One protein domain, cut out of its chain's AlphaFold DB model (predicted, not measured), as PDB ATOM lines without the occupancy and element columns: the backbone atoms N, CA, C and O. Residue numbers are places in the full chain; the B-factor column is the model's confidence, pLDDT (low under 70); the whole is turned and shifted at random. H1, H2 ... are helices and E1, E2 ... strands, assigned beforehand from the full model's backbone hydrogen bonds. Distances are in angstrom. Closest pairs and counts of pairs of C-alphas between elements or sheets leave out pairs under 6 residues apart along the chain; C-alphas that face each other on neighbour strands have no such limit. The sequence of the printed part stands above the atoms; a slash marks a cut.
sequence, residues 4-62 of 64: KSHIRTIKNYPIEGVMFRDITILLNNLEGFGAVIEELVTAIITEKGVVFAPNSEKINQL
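Overview. This is residues 4 to 62 of the 64 residues of an uncharacterized protein of marine metagenome (UniProt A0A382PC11). The model is an open, angular arch: a two-stranded hairpin, E1 and E2, makes one arm, the long helix H2 makes the other, and the short helix H1 sits in the crook between them. After H2 the backbone turns back across the open side as a drawn-out tail, with the short helix H3 near its end; residues 52 to 62 of this tail stand free, and the middle of the arch is empty. The printed part has 59 residues, with two named strands and three named helices in the order E1, E2, H1, H2, H3 along the chain. The sheet has the order E1 - E2 and is antiparallel; the class is mixed, helices and strands, with 27 residues in the helices and 8 in the strands. The whole is loose, with a radius of gyration of the C-alphas of 14.5 A, and it spans 40 by 27 by 16 A along its three main axes.

Arrangement. E1, residues 8 to 11, and E2, residues 19 to 22, are antiparallel neighbours and form a hairpin, with 147 degrees between their N-to-C directions. Among the C-alphas that face each other are those of Lys 11 and Met 19, 4.7 A apart, and those of Arg 8 and Asp 22, 5.0 A apart. Across the pair, N 10 and O 20 are within hydrogen-bond range at 2.8 A, and so are N 22 and O 8 at 3.0 A. A tight link of one residue leads from E2 to H1, residues 24 to 28. E1 and H1 are only just apart, with a closest C-alpha distance of 8.1 A. Another tight link of one residue leads from H1 to H2, residues 30 to 47. H1 and H2 touch only at the corner by their link, and only just, with 3 pairs of C-alphas within 8 A; their closest C-alphas are those of Leu 27 and Phe 33, 5.6 A apart. H2 touches H1 with residues 32 to 33 alone. H2 is apart from both strands. H3, residues 57 to 60, touches no helix and is apart from E1, E2, H1 and H2. In H1 and H2 every O i to N i+4 pair is within hydrogen-bond range, while H3 is too short for such a pair, and its one O i to N i+3 pair is not within range.

Along the chain. E1 begins at C-alpha 8, at (-21.693, -8.525, 11.207), and runs 9.7 A to C-alpha 11. E2 covers 9.4 A from C-alpha 19 to C-alpha 22. H1 measures 6.3 A from C-alpha 24 to C-alpha 28. H2, with 18 residues the longest helix, runs 26.1 A from C-alpha 30 at (-22.047, -25.196, 7.175) to C-alpha 47 at (-18.807, -29.746, 32.670). H3 measures 5.7 A and ends at C-alpha 60, at (-39.572, -9.305, 21.349).

Size, cuts and confidence. The two C-alphas farthest apart are those of Glu 16 and Thr 46, at 39.7 A, and the first and last printed C-alphas, those of Lys 4 and Leu 62, are 26.4 A apart. Residues 42 to 48, of which 42 to 47 belong to H2, stand free as well as residues 52 to 62; the body without these stretches has 41 residues and spans 35 by 25 by 13 A. The printed part has no cut. No link is long; those from E1 to E2, with 7 residues, and from H2 to H3, with 9 residues, are short. The mean pLDDT of the printed part is 88.7; residues 56 to 62 are under 70, and H3 has a mean of 60.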
ATOM      1  N   LYS A   4     -15.589 -15.375  13.945       89.50
ATOM      2  CA  LYS A   4     -15.789 -13.920  14.021       89.50
ATOM      3  C   LYS A   4     -15.899 -13.234  12.658       89.50
ATOM      4  O   LYS A   4     -16.550 -12.196  12.586       89.50
ATOM      5  N   SER A   5     -15.315 -13.782  11.588       92.19
ATOM      6  CA  SER A   5     -15.432 -13.179  10.250       92.19
ATOM      7  C   SER A   5     -16.835 -13.311   9.652       92.19
ATOM      8  O   SER A   5     -17.145 -12.620   8.689       92.19
ATOM      9  N   HIS A   6     -17.684 -14.168  10.224       93.38
ATOM     10  CA  HIS A   6     -19.068 -14.382   9.794       93.38
ATOM     11  C   HIS A   6     -20.086 -13.619  10.656       93.38
ATOM     12  O   HIS A   6     -21.288 -13.825  10.512       93.38
ATOM     13  N   ILE A   7     -19.628 -12.742  11.557       95.31
ATOM     14  CA  ILE A   7     -20.499 -11.948  12.428       95.31
ATOM     15  C   ILE A   7     -20.434 -10.491  11.990       95.31
ATOM     16  O   ILE A   7     -19.379  -9.857  12.059       95.31
ATOM     17  N   ARG A   8     -21.578  -9.936  11.590       95.44
ATOM     18  CA  ARG A   8     -21.693  -8.525  11.207       95.44
ATOM     19  C   ARG A   8     -22.161  -7.685  12.388       95.44
ATOM     20  O   ARG A   8     -22.799  -8.186  13.310       95.44
ATOM     21  N   THR A   9     -21.821  -6.402  12.358       97.19
ATOM     22  CA  THR A   9     -22.337  -5.423  13.320       97.19
ATOM     23  C   THR A   9     -23.253  -4.462  12.582       97.19
ATOM     24  O   THR A   9     -22.794  -3.749  11.692       97.19
ATOM     25  N   ILE A  10     -24.532  -4.451  12.950       96.69
ATOM     26  CA  ILE A  10     -25.537  -3.517  12.445       96.69
ATOM     27  C   ILE A  10     -25.752  -2.471  13.539       96.69
ATOM     28  O   ILE A  10     -26.143  -2.806  14.655       96.69
ATOM     29  N   LYS A  11     -25.423  -1.212  13.247       97.81
ATOM     30  CA  LYS A  11     -25.608  -0.115  14.203       97.81
ATOM     31  C   LYS A  11     -27.081   0.290  14.255       97.81
ATOM     32  O   LYS A  11     -27.736   0.277  13.217       97.81
ATOM     33  N   ASN A  12     -27.542   0.707  15.429       95.56
ATOM     34  CA  ASN A  12     -28.868   1.274  15.674       95.56
ATOM     35  C   ASN A  12     -30.022   0.342  15.270       95.56
ATOM     36  O   ASN A  12     -31.010   0.777  14.685       95.56
ATOM     37  N   TYR A  13     -29.881  -0.955  15.560       93.44
ATOM     38  CA  TYR A  13     -30.922  -1.957  15.328       93.44
ATOM     39  C   TYR A  13     -31.131  -2.825  16.580       93.44
ATOM     40  O   TYR A  13     -30.139  -3.231  17.182       93.44
ATOM     41  N   PRO A  14     -32.376  -3.166  16.968       90.56
ATOM     42  CA  PRO A  14     -33.634  -2.679  16.389       90.56
ATOM     43  C   PRO A  14     -33.965  -1.229  16.785       90.56
ATOM     44  O   PRO A  14     -34.819  -0.613  16.157       90.56
ATOM     45  N   ILE A  15     -33.273  -0.680  17.788       93.19
ATOM     46  CA  ILE A  15     -33.440   0.690  18.293       93.19
ATOM     47  C   ILE A  15     -32.100   1.443  18.296       93.19
ATOM     48  O   ILE A  15     -31.023   0.835  18.243       93.19
ATOM     49  N   GLU A  16     -32.166   2.773  18.374       96.06
ATOM     50  CA  GLU A  16     -30.991   3.650  18.417       96.06
ATOM     51  C   GLU A  16     -30.049   3.285  19.579       96.06
ATOM     52  O   GLU A  16     -30.487   2.980  20.688       96.06
ATOM     53  N   GLY A  17     -28.738   3.304  19.322       95.25
ATOM     54  CA  GLY A  17     -27.710   2.993  20.319       95.25
ATOM     55  C   GLY A  17     -27.364   1.505  20.463       95.25
ATOM     56  O   GLY A  17     -26.354   1.182  21.089       95.25
ATOM     57  N   VAL A  18     -28.126   0.585  19.857       95.19
ATOM     58  CA  VAL A  18     -27.818  -0.856  19.893       95.19
ATOM     59  C   VAL A  18     -26.859  -1.252  18.766       95.19
ATOM     60  O   VAL A  18     -27.053  -0.914  17.602       95.19
ATOM     61  N   MET A  19     -25.822  -2.023  19.102       96.75
ATOM     62  CA  MET A  19     -24.865  -2.607  18.151       96.75
ATOM     63  C   MET A  19     -25.211  -4.079  17.896       96.75
ATOM     64  O   MET A  19     -24.595  -4.983  18.467       96.75
ATOM     65  N   PHE A  20     -26.216  -4.328  17.058       95.81
ATOM     66  CA  PHE A  20     -26.727  -5.672  16.803       95.81
ATOM     67  C   PHE A  20     -25.684  -6.565  16.133       95.81
ATOM     68  O   PHE A  20     -25.052  -6.190  15.141       95.81
ATOM     69  N   ARG A  21     -25.509  -7.773  16.674       96.31
ATOM     70  CA  ARG A  21     -24.572  -8.775  16.161       96.31
ATOM     71  C   ARG A  21     -25.335  -9.782  15.312       96.31
ATOM     72  O   ARG A  21     -25.909 -10.731  15.831       96.31
ATOM     73  N   ASP A  22     -25.330  -9.556  14.004       95.50
ATOM     74  CA  ASP A  22     -25.986 -10.436  13.041       95.50
ATOM     75  C   ASP A  22     -25.125 -11.679  12.779       95.50
ATOM     76  O   ASP A  22     -24.024 -11.586  12.222       95.50
ATOM     77  N   ILE A  23     -25.649 -12.838  13.180       96.25
ATOM     78  CA  ILE A  23     -25.036 -14.159  12.989       96.25
ATOM     79  C   ILE A  23     -25.616 -14.917  11.787       96.25
ATOM     80  O   ILE A  23     -25.243 -16.062  11.556       96.25
ATOM     81  N   THR A  24     -26.508 -14.313  10.996       95.75
ATOM     82  CA  THR A  24     -27.197 -15.005   9.892       95.75
ATOM     83  C   THR A  24     -26.220 -15.553   8.849       95.75
ATOM     84  O   THR A  24     -26.461 -16.620   8.290       95.75
ATOM     85  N   ILE A  25     -25.081 -14.884   8.603       95.44
ATOM     86  CA  ILE A  25     -24.028 -15.453   7.737       95.44
ATOM     87  C   ILE A  25     -23.466 -16.732   8.357       95.44
ATOM     88  O   ILE A  25     -23.339 -17.733   7.660       95.44
ATOM     89  N   LEU A  26     -23.112 -16.695   9.644       95.88
ATOM     90  CA  LEU A  26     -22.542 -17.841  10.347       95.88
ATOM     91  C   LEU A  26     -23.493 -19.040  10.302       95.88
ATOM     92  O   LEU A  26     -23.048 -20.127   9.965       95.88
ATOM     93  N   LEU A  27     -24.788 -18.829  10.558       95.44
ATOM     94  CA  LEU A  27     -25.800 -19.893  10.523       95.44
ATOM     95  C   LEU A  27     -25.948 -20.542   9.137       95.44
ATOM     96  O   LEU A  27     -26.246 -21.728   9.046       95.44
ATOM     97  N   ASN A  28     -25.719 -19.783   8.061       95.44
ATOM     98  CA  ASN A  28     -25.754 -20.294   6.688       95.44
ATOM     99  C   ASN A  28     -24.408 -20.878   6.217       95.44
ATOM    100  O   ASN A  28     -24.330 -21.433   5.121       95.44
ATOM    101  N   ASN A  29     -23.339 -20.760   7.011       94.00
ATOM    102  CA  ASN A  29     -22.048 -21.373   6.721       94.00
ATOM    103  C   ASN A  29     -21.966 -22.739   7.416       94.00
ATOM    104  O   ASN A  29     -21.771 -22.801   8.625       94.00
ATOM    105  N   LEU A  30     -22.063 -23.826   6.646       93.69
ATOM    106  CA  LEU A  30     -22.047 -25.196   7.175       93.69
ATOM    107  C   LEU A  30     -20.802 -25.505   8.021       93.69
ATOM    108  O   LEU A  30     -20.925 -26.052   9.114       93.69
ATOM    109  N   GLU A  31     -19.616 -25.139   7.535       92.81
ATOM    110  CA  GLU A  31     -18.347 -25.400   8.223       92.81
ATOM    111  C   GLU A  31     -18.231 -24.548   9.493       92.81
ATOM    112  O   GLU A  31     -17.942 -25.054  10.576       92.81
ATOM    113  N   GLY A  32     -18.508 -23.248   9.373       91.56
ATOM    114  CA  GLY A  32     -18.421 -22.308  10.487       91.56
ATOM    115  C   GLY A  32     -19.436 -22.605  11.588       91.56
ATOM    116  O   GLY A  32     -19.099 -22.519  12.766       91.56
ATOM    117  N   PHE A  33     -20.665 -22.971  11.223       95.12
ATOM    118  CA  PHE A  33     -21.696 -23.344  12.183       95.12
ATOM    119  C   PHE A  33     -21.391 -24.692  12.843       95.12
ATOM    120  O   PHE A  33     -21.505 -24.799  14.061       95.12
ATOM    121  N   GLY A  34     -20.935 -25.687  12.073       95.00
ATOM    122  CA  GLY A  34     -20.526 -26.991  12.603       95.00
ATOM    123  C   GLY A  34     -19.434 -26.873  13.666       95.00
ATOM    124  O   GLY A  34     -19.604 -27.387  14.770       95.00
ATOM    125  N   ALA A  35     -18.382 -26.098  13.385       94.19
ATOM    126  CA  ALA A  35     -17.296 -25.859  14.336       94.19
ATOM    127  C   ALA A  35     -17.787 -25.232  15.658       94.19
ATOM    128  O   ALA A  35     -17.371 -25.644  16.737       94.19
ATOM    129  N   VAL A  36     -18.724 -24.277  15.597       94.44
ATOM    130  CA  VAL A  36     -19.321 -23.667  16.802       94.44
ATOM    131  C   VAL A  36     -20.095 -24.694  17.625       94.44
ATOM    132  O   VAL A  36     -19.998 -24.698  18.851       94.44
ATOM    133  N   ILE A  37     -20.876 -25.558  16.972       94.56
ATOM    134  CA  ILE A  37     -21.636 -26.605  17.663       94.56
ATOM    135  C   ILE A  37     -20.690 -27.587  18.357       94.56
ATOM    136  O   ILE A  37     -20.927 -27.928  19.515       94.56
ATOM    137  N   GLU A  38     -19.609 -27.999  17.695       95.25
ATOM    138  CA  GLU A  38     -18.594 -28.877  18.289       95.25
ATOM    139  C   GLU A  38     -17.952 -28.254  19.535       95.25
ATOM    140  O   GLU A  38     -17.857 -28.917  20.573       95.25
ATOM    141  N   GLU A  39     -17.579 -26.972  19.479       93.25
ATOM    142  CA  GLU A  39     -17.027 -26.245  20.628       93.25
ATOM    143  C   GLU A  39     -18.030 -26.174  21.796       93.25
ATOM    144  O   GLU A  39     -17.677 -26.480  22.939       93.25
ATOM    145  N   LEU A  40     -19.295 -25.833  21.520       93.19
ATOM    146  CA  LEU A  40     -20.346 -25.743  22.542       93.19
ATOM    147  C   LEU A  40     -20.623 -27.096  23.206       93.19
ATOM    148  O   LEU A  40     -20.678 -27.187  24.433       93.19
ATOM    149  N   VAL A  41     -20.777 -28.156  22.409       94.25
ATOM    150  CA  VAL A  41     -21.033 -29.513  22.912       94.25
ATOM    151  C   VAL A  41     -19.860 -30.005  23.753       94.25
ATOM    152  O   VAL A  41     -20.074 -30.572  24.826       94.25
ATOM    153  N   THR A  42     -18.627 -29.740  23.313       95.00
ATOM    154  CA  THR A  42     -17.416 -30.107  24.058       95.00
ATOM    155  C   THR A  42     -17.405 -29.469  25.445       95.00
ATOM    156  O   THR A  42     -17.166 -30.166  26.435       95.00
ATOM    157  N   ALA A  43     -17.721 -28.174  25.545       90.00
ATOM    158  CA  ALA A  43     -17.798 -27.477  26.827       90.00
ATOM    159  C   ALA A  43     -18.882 -28.077  27.742       90.00
ATOM    160  O   ALA A  43     -18.614 -28.402  28.898       90.00
ATOM    161  N   ILE A  44     -20.086 -28.314  27.206       91.31
ATOM    162  CA  ILE A  44     -21.219 -28.855  27.972       91.31
ATOM    163  C   ILE A  44     -20.914 -30.255  28.516       91.31
ATOM    164  O   ILE A  44     -21.163 -30.522  29.691       91.31
ATOM    165  N   ILE A  45     -20.379 -31.155  27.686       90.69
ATOM    166  CA  ILE A  45     -20.070 -32.533  28.100       90.69
ATOM    167  C   ILE A  45     -18.970 -32.540  29.164       90.69
ATOM    168  O   ILE A  45     -19.077 -33.280  30.144       90.69
ATOM    169  N   THR A  46     -17.947 -31.699  28.999       87.50
ATOM    170  CA  THR A  46     -16.829 -31.592  29.949       87.50
ATOM    171  C   THR A  46     -17.315 -31.191  31.341       87.50
ATOM    172  O   THR A  46     -16.875 -31.756  32.342       87.50
ATOM    173  N   GLU A  47     -18.273 -30.270  31.410       88.69
ATOM    174  CA  GLU A  47     -18.807 -29.746  32.670       88.69
ATOM    175  C   GLU A  47     -20.063 -30.487  33.167       88.69
ATOM    176  O   GLU A  47     -20.604 -30.145  34.217       88.69
ATOM    177  N   LYS A  48     -20.531 -31.519  32.445       85.94
ATOM    178  CA  LYS A  48     -21.822 -32.203  32.683       85.94
ATOM    179  C   LYS A  48     -23.008 -31.224  32.745       85.94
ATOM    180  O   LYS A  48     -23.915 -31.377  33.565       85.94
ATOM    181  N   GLY A  49     -22.980 -30.207  31.891       84.38
ATOM    182  CA  GLY A  49     -23.987 -29.152  31.829       84.38
ATOM    183  C   GLY A  49     -25.303 -29.591  31.180       84.38
ATOM    184  O   GLY A  49     -25.400 -30.636  30.538       84.38
ATOM    185  N   VAL A  50     -26.325 -28.746  31.319       86.25
ATOM    186  CA  VAL A  50     -27.634 -28.885  30.662       86.25
ATOM    187  C   VAL A  50     -27.879 -27.657  29.791       86.25
ATOM    188  O   VAL A  50     -27.570 -26.536  30.196       86.25
ATOM    189  N   VAL A  51     -28.454 -27.853  28.602       86.88
ATOM    190  CA  VAL A  51     -28.809 -26.756  27.692       86.88
ATOM    191  C   VAL A  51     -30.199 -26.223  28.027       86.88
ATOM    192  O   VAL A  51     -31.186 -26.951  27.944       86.88
ATOM    193  N   PHE A  52     -30.281 -24.931  28.337       85.75
ATOM    194  CA  PHE A  52     -31.537 -24.188  28.418       85.75
ATOM    195  C   PHE A  52     -31.579 -23.168  27.276       85.75
ATOM    196  O   PHE A  52     -30.765 -22.249  27.238       85.75
ATOM    197  N   ALA A  53     -32.524 -23.324  26.347       81.12
ATOM    198  CA  ALA A  53     -32.702 -22.418  25.213       81.12
ATOM    199  C   ALA A  53     -33.940 -21.527  25.439       81.12
ATOM    200  O   ALA A  53     -35.067 -22.009  25.293       81.12
ATOM    201  N   PRO A  54     -33.781 -20.249  25.835       75.19
ATOM    202  CA  PRO A  54     -34.918 -19.343  25.950       75.19
ATOM    203  C   PRO A  54     -35.538 -19.091  24.566       75.19
ATOM    204  O   PRO A  54     -34.833 -18.773  23.611       75.19
ATOM    205  N   ASN A  55     -36.861 -19.247  24.456       75.38
ATOM    206  CA  ASN A  55     -37.609 -19.017  23.214       75.38
ATOM    207  C   ASN A  55     -37.512 -17.540  22.773       75.38
ATOM    208  O   ASN A  55     -37.617 -16.633  23.604       75.38
ATOM    209  N   SER A  56     -37.370 -17.305  21.464       67.88
ATOM    210  CA  SER A  56     -37.274 -15.981  20.838       67.88
ATOM    211  C   SER A  56     -38.501 -15.099  21.066       67.88
ATOM    212  O   SER A  56     -38.364 -13.881  21.109       67.88
ATOM    213  N   GLU A  57     -39.689 -15.675  21.276       64.06
ATOM    214  CA  GLU A  57     -40.906 -14.893  21.567       64.06
ATOM    215  C   GLU A  57     -40.775 -14.020  22.822       64.06
ATOM    216  O   GLU A  57     -41.335 -12.928  22.870       64.06
ATOM    217  N   LYS A  58     -39.992 -14.456  23.819       58.78
ATOM    218  CA  LYS A  58     -39.759 -13.670  25.041       58.78
ATOM    219  C   LYS A  58     -38.832 -12.476  24.819       58.78
ATOM    220  O   LYS A  58     -38.815 -11.578  25.648       58.78
ATOM    221  N   ILE A  59     -38.062 -12.465  23.732       60.94
ATOM    222  CA  ILE A  59     -37.099 -11.399  23.432       60.94
ATOM    223  C   ILE A  59     -37.801 -10.194  22.799       60.94
ATOM    224  O   ILE A  59     -37.463  -9.066  23.134       60.94
ATOM    225  N   ASN A  60     -38.815 -10.409  21.955       57.88
ATOM    226  CA  ASN A  60     -39.572  -9.305  21.349       57.88
ATOM    227  C   ASN A  60     -40.308  -8.460  22.402       57.88
ATOM    228  O   ASN A  60     -40.354  -7.246  22.275       57.88
ATOM    229  N   GLN A  61     -40.777  -9.085  23.487       60.72
ATOM    230  CA  GLN A  61     -41.434  -8.401  24.612       60.72
ATOM    231  C   GLN A  61     -40.494  -7.503  25.440       60.72
ATOM    232  O   GLN A  61     -40.964  -6.795  26.321       60.72
ATOM    233  N   LEU A  62     -39.173  -7.561  25.221       60.62
ATOM    234  CA  LEU A  62     -38.188  -6.741  25.941       60.62
ATOM    235  C   LEU A  62     -37.889  -5.405  25.244       60.62
ATOM    236  O   LEU A  62     -37.141  -4.600  25.798       60.62
TER     237      LEU A  62